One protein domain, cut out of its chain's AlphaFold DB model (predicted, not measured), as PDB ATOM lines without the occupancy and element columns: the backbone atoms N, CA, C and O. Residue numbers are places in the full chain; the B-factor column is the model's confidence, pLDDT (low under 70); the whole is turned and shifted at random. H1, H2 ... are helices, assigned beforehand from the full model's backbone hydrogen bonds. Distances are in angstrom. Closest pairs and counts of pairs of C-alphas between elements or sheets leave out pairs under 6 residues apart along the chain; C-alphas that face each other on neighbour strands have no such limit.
ATOM      1  N   ARG A 367      36.978 -34.630  35.095       87.69
ATOM      2  CA  ARG A 367      37.233 -33.968  33.800       87.69
ATOM      3  C   ARG A 367      36.017 -33.197  33.288       87.69
ATOM      4  O   ARG A 367      36.142 -32.033  32.921       87.69
ATOM      5  N   ASP A 368      34.858 -33.842  33.280       89.38
ATOM      6  CA  ASP A 368      33.622 -33.296  32.719       89.38
ATOM      7  C   ASP A 368      33.146 -32.069  33.499       89.38
ATOM      8  O   ASP A 368      32.766 -31.058  32.909       89.38
ATOM      9  N   LEU A 369      33.268 -32.126  34.827       90.02
ATOM     10  CA  LEU A 369      32.949 -31.021  35.720       90.02
ATOM     11  C   LEU A 369      33.898 -29.842  35.501       90.02
ATOM     12  O   LEU A 369      33.452 -28.703  35.400       90.02
ATOM     13  N   ARG A 370      35.199 -30.104  35.346       90.93
ATOM     14  CA  ARG A 370      36.187 -29.055  35.062       90.93
ATOM     15  C   ARG A 370      35.920 -28.363  33.724       90.93
ATOM     16  O   ARG A 370      35.973 -27.135  33.651       90.93
ATOM     17  N   LEU A 371      35.617 -29.132  32.675       91.79
ATOM     18  CA  LEU A 371      35.252 -28.599  31.357       91.79
ATOM     19  C   LEU A 371      33.969 -27.764  31.434       91.79
ATOM     20  O   LEU A 371      33.918 -26.666  30.876       91.79
ATOM     21  N   TRP A 372      32.969 -28.249  32.171       92.41
ATOM     22  CA  TRP A 372      31.733 -27.518  32.428       92.41
ATOM     23  C   TRP A 372      31.967 -26.203  33.164       92.41
ATOM     24  O   TRP A 372      31.511 -25.158  32.699       92.41
ATOM     25  N   THR A 373      32.751 -26.211  34.238       93.96
ATOM     26  CA  THR A 373      33.077 -24.993  34.982       93.96
ATOM     27  C   THR A 373      33.819 -23.977  34.112       93.96
ATOM     28  O   THR A 373      33.512 -22.783  34.161       93.96
ATOM     29  N   CYS A 374      34.759 -24.428  33.273       93.95
ATOM     30  CA  CYS A 374      35.446 -23.539  32.336       93.95
ATOM     31  C   CYS A 374      34.461 -22.907  31.343       93.95
ATOM     32  O   CYS A 374      34.484 -21.694  31.139       93.95
ATOM     33  N   TRP A 375      33.546 -23.700  30.782       93.19
ATOM     34  CA  TRP A 375      32.506 -23.207  29.880       93.19
ATOM     35  C   TRP A 375      31.546 -22.213  30.558       93.19
ATOM     36  O   TRP A 375      31.224 -21.178  29.971       93.19
ATOM     37  N   VAL A 376      31.143 -22.459  31.809       94.75
ATOM     38  CA  VAL A 376      30.370 -21.489  32.603       94.75
ATOM     39  C   VAL A 376      31.154 -20.184  32.768       94.75
ATOM     40  O   VAL A 376      30.602 -19.100  32.565       94.75
ATOM     41  N   GLY A 377      32.447 -20.269  33.081       94.89
ATOM     42  CA  GLY A 377      33.318 -19.104  33.208       94.89
ATOM     43  C   GLY A 377      33.472 -18.308  31.908       94.89
ATOM     44  O   GLY A 377      33.460 -17.078  31.950       94.89
ATOM     45  N   MET A 378      33.503 -18.965  30.742       93.90
ATOM     46  CA  MET A 378      33.524 -18.285  29.434       93.90
ATOM     47  C   MET A 378      32.306 -17.382  29.211       93.90
ATOM     48  O   MET A 378      32.409 -16.389  28.490       93.90
ATOM     49  N   MET A 379      31.163 -17.661  29.852       91.77
ATOM     50  CA  MET A 379      29.976 -16.800  29.748       91.77
ATOM     51  C   MET A 379      30.199 -15.383  30.290       91.77
ATOM     52  O   MET A 379      29.401 -14.495  29.978       91.77
ATOM     53  N   SER A 380      31.252 -15.174  31.089       91.39
ATOM     54  CA  SER A 380      31.673 -13.853  31.568       91.39
ATOM     55  C   SER A 380      32.370 -13.005  30.498       91.39
ATOM     56  O   SER A 380      32.472 -11.789  30.653       91.39
ATOM     57  N   GLY A 381      32.840 -13.627  29.411       90.03
ATOM     58  CA  GLY A 381      33.674 -12.988  28.390       90.03
ATOM     59  C   GLY A 381      35.151 -12.846  28.778       90.03
ATOM     60  O   GLY A 381      35.911 -12.216  28.048       90.03
ATOM     61  N   ASP A 382      35.570 -13.410  29.912       91.66
ATOM     62  CA  ASP A 382      36.965 -13.418  30.343       91.66
ATOM     63  C   ASP A 382      37.775 -14.474  29.567       91.66
ATOM     64  O   ASP A 382      37.511 -15.677  29.663       91.66
ATOM     65  N   SER A 383      38.769 -14.017  28.795       93.29
ATOM     66  CA  SER A 383      39.552 -14.855  27.874       93.29
ATOM     67  C   SER A 383      40.325 -15.973  28.569       93.29
ATOM     68  O   SER A 383      40.581 -17.005  27.951       93.29
ATOM     69  N   TRP A 384      40.640 -15.814  29.857       95.77
ATOM     70  CA  TRP A 384      41.345 -16.834  30.627       95.77
ATOM     71  C   TRP A 384      40.589 -18.168  30.643       95.77
ATOM     72  O   TRP A 384      41.210 -19.223  30.557       95.77
ATOM     73  N   PHE A 385      39.251 -18.147  30.710       95.07
ATOM     74  CA  PHE A 385      38.470 -19.389  30.688       95.07
ATOM     75  C   PHE A 385      38.485 -20.062  29.320       95.07
ATOM     76  O   PHE A 385      38.443 -21.286  29.265       95.07
ATOM     77  N   CYS A 386      38.573 -19.290  28.234       91.59
ATOM     78  CA  CYS A 386      38.744 -19.845  26.892       91.59
ATOM     79  C   CYS A 386      40.098 -20.564  26.789       91.59
ATOM     80  O   CYS A 386      40.158 -21.718  26.375       91.59
ATOM     81  N   GLU A 387      41.174 -19.912  27.241       93.33
ATOM     82  CA  GLU A 387      42.530 -20.475  27.227       93.33
ATOM     83  C   GLU A 387      42.654 -21.730  28.107       93.33
ATOM     84  O   GLU A 387      43.256 -22.731  27.699       93.33
ATOM     85  N   GLU A 388      42.075 -21.692  29.310       92.95
ATOM     86  CA  GLU A 388      42.080 -22.834  30.222       92.95
ATOM     87  C   GLU A 388      41.213 -23.975  29.674       92.95
ATOM     88  O   GLU A 388      41.661 -25.124  29.698       92.95
ATOM     89  N   LEU A 389      40.041 -23.692  29.092       91.56
ATOM     90  CA  LEU A 389      39.232 -24.715  28.423       91.56
ATOM     91  C   LEU A 389      40.029 -25.386  27.296       91.56
ATOM     92  O   LEU A 389      40.129 -26.612  27.275       91.56
ATOM     93  N   ASP A 390      40.673 -24.615  26.419       89.73
ATOM     94  CA  ASP A 390      41.491 -25.141  25.317       89.73
ATOM     95  C   ASP A 390      42.661 -26.002  25.802       89.73
ATOM     96  O   ASP A 390      43.054 -26.987  25.164       89.73
ATOM     97  N   LYS A 391      43.262 -25.647  26.939       90.41
ATOM     98  CA  LYS A 391      44.299 -26.459  27.582       90.41
ATOM     99  C   LYS A 391      43.729 -27.781  28.102       90.41
ATOM    100  O   LYS A 391      44.355 -28.823  27.890       90.41
ATOM    101  N   GLN A 392      42.555 -27.766  28.733       90.06
ATOM    102  CA  GLN A 392      41.902 -28.979  29.239       90.06
ATOM    103  C   GLN A 392      41.410 -29.891  28.107       90.06
ATOM    104  O   GLN A 392      41.600 -31.108  28.178       90.06
ATOM    105  N   LEU A 393      40.865 -29.325  27.026       89.37
ATOM    106  CA  LEU A 393      40.470 -30.068  25.825       89.37
ATOM    107  C   LEU A 393      41.671 -30.789  25.202       89.37
ATOM    108  O   LEU A 393      41.599 -31.992  24.949       89.37
ATOM    109  N   ARG A 394      42.807 -30.090  25.045       88.29
ATOM    110  CA  ARG A 394      44.062 -30.687  24.549       88.29
ATOM    111  C   ARG A 394      44.586 -31.789  25.466       88.29
ATOM    112  O   ARG A 394      44.967 -32.845  24.973       88.29
ATOM    113  N   LYS A 395      44.571 -31.573  26.786       87.17
ATOM    114  CA  LYS A 395      44.986 -32.583  27.777       87.17
ATOM    115  C   LYS A 395      44.106 -33.839  27.717       87.17
ATOM    116  O   LYS A 395      44.616 -34.940  27.892       87.17
ATOM    117  N   GLY A 396      42.806 -33.672  27.471       83.07
ATOM    118  CA  GLY A 396      41.836 -34.764  27.380       83.07
ATOM    119  C   GLY A 396      41.675 -35.390  25.991       83.07
ATOM    120  O   GLY A 396      40.885 -36.317  25.863       83.07
ATOM    121  N   GLY A 397      42.357 -34.887  24.956       84.25
ATOM    122  CA  GLY A 397      42.202 -35.377  23.580       84.25
ATOM    123  C   GLY A 397      40.857 -35.041  22.918       84.25
ATOM    124  O   GLY A 397      40.491 -35.695  21.945       84.25
ATOM    125  N   ILE A 398      40.123 -34.034  23.409       80.61
ATOM    126  CA  ILE A 398      38.849 -33.594  22.811       80.61
ATOM    127  C   ILE A 398      39.156 -32.641  21.662       80.61
ATOM    128  O   ILE A 398      39.553 -31.497  21.884       80.61
ATOM    129  N   GLY A 399      38.965 -33.106  20.431       74.18
ATOM    130  CA  GLY A 399      39.210 -32.302  19.230       74.18
ATOM    131  C   GLY A 399      37.963 -31.667  18.613       74.18
ATOM    132  O   GLY A 399      38.089 -30.756  17.798       74.18
ATOM    133  N   ASN A 400      36.760 -32.145  18.950       75.06
ATOM    134  CA  ASN A 400      35.525 -31.720  18.289       75.06
ATOM    135  C   ASN A 400      34.562 -31.003  19.256       75.06
ATOM    136  O   ASN A 400      34.441 -31.334  20.433       75.06
ATOM    137  N   SER A 401      33.854 -29.993  18.744       79.40
ATOM    138  CA  SER A 401      32.891 -29.200  19.520       79.40
ATOM    139  C   SER A 401      31.628 -29.985  19.905       79.40
ATOM    140  O   SER A 401      30.940 -29.615  20.857       79.40
ATOM    141  N   SER A 402      31.319 -31.078  19.199       83.41
ATOM    142  CA  SER A 402      30.188 -31.967  19.501       83.41
ATOM    143  C   SER A 402      30.379 -32.761  20.793       83.41
ATOM    144  O   SER A 402      29.433 -32.899  21.565       83.41
ATOM    145  N   GLU A 403      31.590 -33.250  21.057       84.56
ATOM    146  CA  GLU A 403      31.937 -33.995  22.268       84.56
ATOM    147  C   GLU A 403      31.885 -33.064  23.476       84.56
ATOM    148  O   GLU A 403      31.201 -33.380  24.444       84.56
ATOM    149  N   LEU A 404      32.470 -31.862  23.377       86.72
ATOM    150  CA  LEU A 404      32.314 -30.842  24.416       86.72
ATOM    151  C   LEU A 404      30.830 -30.524  24.658       86.72
ATOM    152  O   LEU A 404      30.385 -30.566  25.796       86.72
ATOM    153  N   SER A 405      30.035 -30.287  23.610       86.85
ATOM    154  CA  SER A 405      28.591 -30.029  23.764       86.85
ATOM    155  C   SER A 405      27.863 -31.172  24.484       86.85
ATOM    156  O   SER A 405      26.973 -30.911  25.289       86.85
ATOM    157  N   THR A 406      28.250 -32.423  24.215       86.63
ATOM    158  CA  THR A 406      27.677 -33.620  24.851       86.63
ATOM    159  C   THR A 406      28.055 -33.694  26.328       86.63
ATOM    160  O   THR A 406      27.186 -33.936  27.160       86.63
ATOM    161  N   ILE A 407      29.317 -33.411  26.666       87.52
ATOM    162  CA  ILE A 407      29.801 -33.352  28.051       87.52
ATOM    163  C   ILE A 407      29.044 -32.275  28.832       87.52
ATOM    164  O   ILE A 407      28.484 -32.556  29.888       87.52
ATOM    165  N   ILE A 408      28.963 -31.054  28.296       89.65
ATOM    166  CA  ILE A 408      28.258 -29.950  28.958       89.65
ATOM    167  C   ILE A 408      26.775 -30.289  29.158       89.65
ATOM    168  O   ILE A 408      26.249 -30.091  30.251       89.65
ATOM    169  N   ALA A 409      26.106 -30.828  28.132       86.46
ATOM    170  CA  ALA A 409      24.705 -31.233  28.230       86.46
ATOM    171  C   ALA A 409      24.494 -32.355  29.260       86.46
ATOM    172  O   ALA A 409      23.495 -32.349  29.978       86.46
ATOM    173  N   SER A 410      25.449 -33.285  29.365       85.17
ATOM    174  CA  SER A 410      25.435 -34.345  30.374       85.17
ATOM    175  C   SER A 410      25.565 -33.787  31.792       85.17
ATOM    176  O   SER A 410      24.863 -34.255  32.683       85.17
ATOM    177  N   VAL A 411      26.427 -32.788  32.008       86.44
ATOM    178  CA  VAL A 411      26.609 -32.158  33.328       86.44
ATOM    179  C   VAL A 411      25.403 -31.294  33.710       86.44
ATOM    180  O   VAL A 411      24.965 -31.336  34.855       86.44
ATOM    181  N   GLU A 412      24.826 -30.534  32.771       84.97
ATOM    182  CA  GLU A 412      23.610 -29.746  33.041       84.97
ATOM    183  C   GLU A 412      22.334 -30.606  33.136       84.97
ATOM    184  O   GLU A 412      21.299 -30.107  33.583       84.97
ATOM    185  N   GLY A 413      22.367 -31.864  32.682       77.97
ATOM    186  CA  GLY A 413      21.186 -32.729  32.591       77.97
ATOM    187  C   GLY A 413      20.144 -32.252  31.568       77.97
ATOM    188  O   GLY A 413      18.983 -32.656  31.639       77.97
ATOM    189  N   ARG A 414      20.518 -31.368  30.630       71.80
ATOM    190  CA  ARG A 414      19.612 -30.805  29.613       71.80
ATOM    191  C   ARG A 414      20.341 -30.424  28.327       71.80
ATOM    192  O   ARG A 414      21.544 -30.179  28.324       71.80
ATOM    193  N   GLN A 415      19.601 -30.322  27.220       66.39
ATOM    194  CA  GLN A 415      20.154 -29.774  25.978       66.39
ATOM    195  C   GLN A 415      20.485 -28.284  26.138       66.39
ATOM    196  O   GLN A 415      19.701 -27.511  26.692       66.39
ATOM    197  N   LEU A 416      21.639 -27.876  25.608       60.10
ATOM    198  CA  LEU A 416      22.069 -26.484  25.621       60.10
ATOM    199  C   LEU A 416      21.196 -25.611  24.699       60.10
ATOM    200  O   LEU A 416      20.973 -25.983  23.543       60.10
ATOM    201  N   PRO A 417      20.774 -24.411  25.141       58.45
ATOM    202  CA  PRO A 417      20.213 -23.392  24.261       58.45
ATOM    203  C   PRO A 417      21.100 -23.139  23.031       58.45
ATOM    204  O   PRO A 417      22.325 -23.067  23.145       58.45
ATOM    205  N   GLN A 418      20.497 -22.930  21.854       50.60
ATOM    206  CA  GLN A 418      21.229 -22.757  20.585       50.60
ATOM    207  C   GLN A 418      22.277 -21.628  20.629       50.60
ATOM    208  O   GLN A 418      23.351 -21.765  20.047       50.60
ATOM    209  N   GLN A 419      22.001 -20.541  21.359       51.12
ATOM    210  CA  GLN A 419      22.938 -19.426  21.556       51.12
ATOM    211  C   GLN A 419      24.196 -19.846  22.336       51.12
ATOM    212  O   GLN A 419      25.294 -19.388  22.036       51.12
ATOM    213  N   LEU A 420      24.057 -20.764  23.294       51.60
ATOM    214  CA  LEU A 420      25.178 -21.312  24.056       51.60
ATOM    215  C   LEU A 420      25.932 -22.397  23.276       51.60
ATOM    216  O   LEU A 420      27.153 -22.500  23.383       51.60
ATOM    217  N   ALA A 421      25.233 -23.153  22.424       51.78
ATOM    218  CA  ALA A 421      25.870 -24.075  21.487       51.78
ATOM    219  C   ALA A 421      26.808 -23.345  20.500       51.78
ATOM    220  O   ALA A 421      27.800 -23.922  20.055       51.78
ATOM    221  N   LEU A 422      26.546 -22.067  20.183       51.33
ATOM    222  CA  LEU A 422      27.457 -21.237  19.383       51.33
ATOM    223  C   LEU A 422      28.762 -20.914  20.125       51.33
ATOM    224  O   LEU A 422      29.824 -21.026  19.518       51.33
ATOM    225  N   LEU A 423      28.719 -20.606  21.430       55.69
ATOM    226  CA  LEU A 423      29.937 -20.405  22.237       55.69
ATOM    227  C   LEU A 423      30.832 -21.655  22.222       55.69
ATOM    228  O   LEU A 423      32.048 -21.542  22.088       55.69
ATOM    229  N   VAL A 424      30.231 -22.850  22.262       54.64
ATOM    230  CA  VAL A 424      30.962 -24.125  22.154       54.64
ATOM    231  C   VAL A 424      31.537 -24.342  20.748       54.64
ATOM    232  O   VAL A 424      32.657 -24.830  20.601       54.64
ATOM    233  N   LYS A 425      30.813 -23.954  19.690       51.15
ATOM    234  CA  LYS A 425      31.304 -24.054  18.300       51.15
ATOM    235  C   LYS A 425      32.506 -23.151  18.018       51.15
ATOM    236  O   LYS A 425      33.308 -23.500  17.152       51.15
ATOM    237  N   HIS A 426      32.633 -22.033  18.728       48.65
ATOM    238  CA  HIS A 426      33.761 -21.110  18.591       48.65
ATOM    239  C   HIS A 426      34.943 -21.426  19.519       48.65
ATOM    240  O   HIS A 426      35.989 -20.808  19.354       48.65
ATOM    241  N   ALA A 427      34.824 -22.409  20.424       47.84
ATOM    242  CA  ALA A 427      35.901 -22.769  21.344       47.84
ATOM    243  C   ALA A 427      37.160 -23.349  20.645       47.84
ATOM    244  O   ALA A 427      38.239 -22.874  20.957       47.84
ATOM    245  N   PRO A 428      37.109 -24.260  19.641       38.81
ATOM    246  CA  PRO A 428      38.336 -24.908  19.164       38.81
ATOM    247  C   PRO A 428      38.829 -24.430  17.786       38.81
ATOM    248  O   PRO A 428      39.403 -25.210  17.025       38.81
ATOM    249  N   LYS A 429      38.646 -23.158  17.419       34.16
ATOM    250  CA  LYS A 429      39.402 -22.586  16.292       34.16
ATOM    251  C   LYS A 429      40.244 -21.448  16.822       34.16
ATOM    252  O   LYS A 429      39.712 -20.374  17.059       34.16
ATOM    253  N   GLY A 430      41.544 -21.701  16.977       33.91
ATOM    254  CA  GLY A 430      42.567 -20.711  17.317       33.91
ATOM    255  C   GLY A 430      42.659 -19.583  16.287       33.91
ATOM    256  O   GLY A 430      43.620 -19.488  15.529       33.91
ATOM    257  N   GLN A 431      41.640 -18.737  16.249       27.71
ATOM    258  CA  GLN A 431      41.583 -17.504  15.492       27.71
ATOM    259  C   GLN A 431      41.228 -16.399  16.475       27.71
ATOM    260  O   GLN A 431      40.225 -16.480  17.176       27.71
TER     261      GLN A 431
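AT A GLANCE: This is residues 367 to 431 of the 441 residues of an uncharacterized protein of Cladophialophora carrionii (UniProt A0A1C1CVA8). A helical hairpin, H1 and H2 side by side, has H3 set crosswise on H1 near the part's beginning, and short H4 packs on the first residues of H3. H1 and H2 make one side of a small rounded body, and an end without a named element, residues 426 to 431, follows H4. The printed part has 65 residues with four named helices, H1 to H4 in order, and no named strand: the class is all helix. It is compact, with a radius of gyration of the C-alphas of 10.5 A and spans of 27 by 23 by 18 A.

IN THESE COORDINATES: Find C-alpha 367 at (37.233, -33.968, 33.800); from there H1 runs through residues 367 to 378, 16.7 A long. H2, residues 383 to 396, covers 20.0 A and ends at C-alpha 396, at (41.836, -34.764, 27.380). Next come H3, residues 401 to 412, 16.4 A, and H4, residues 418 to 425, which ends at C-alpha 425, at (31.304, -24.054, 18.300).

HOW THE PARTS SIT: Look first at the hairpin: H1 and H2 touch at a shallow tilt of 20 degrees, opposite ways, with the C-alphas of Met 378 and Phe 385 closest at 5.2 A. H1 touches H3 with residues 368 to 372 alone, about perpendicular at 84 degrees; the closest C-alphas, of Trp 372 and Ile 408, are 5.5 A apart. H3 touches H4 with residues 401 to 405 alone, at a steep tilt of 53 degrees, and the closest C-alphas, of Ser 401 and Lys 425, are 5.5 A apart. H2 and H4 are apart. In H1, H2 and H3 every O i to N i+4 pair is within hydrogen-bond range; in H4, 3 of 4 are.

THE WHOLE: The farthest C-alphas, of Gly 413 and Gln 431, are 30.7 A apart. The printed part has no cut, and its three links between helices are tight. Read the B-factor column at residues 415 to 431: the model's pLDDT is under 70 there, against a mean of 78.0 for the printed part.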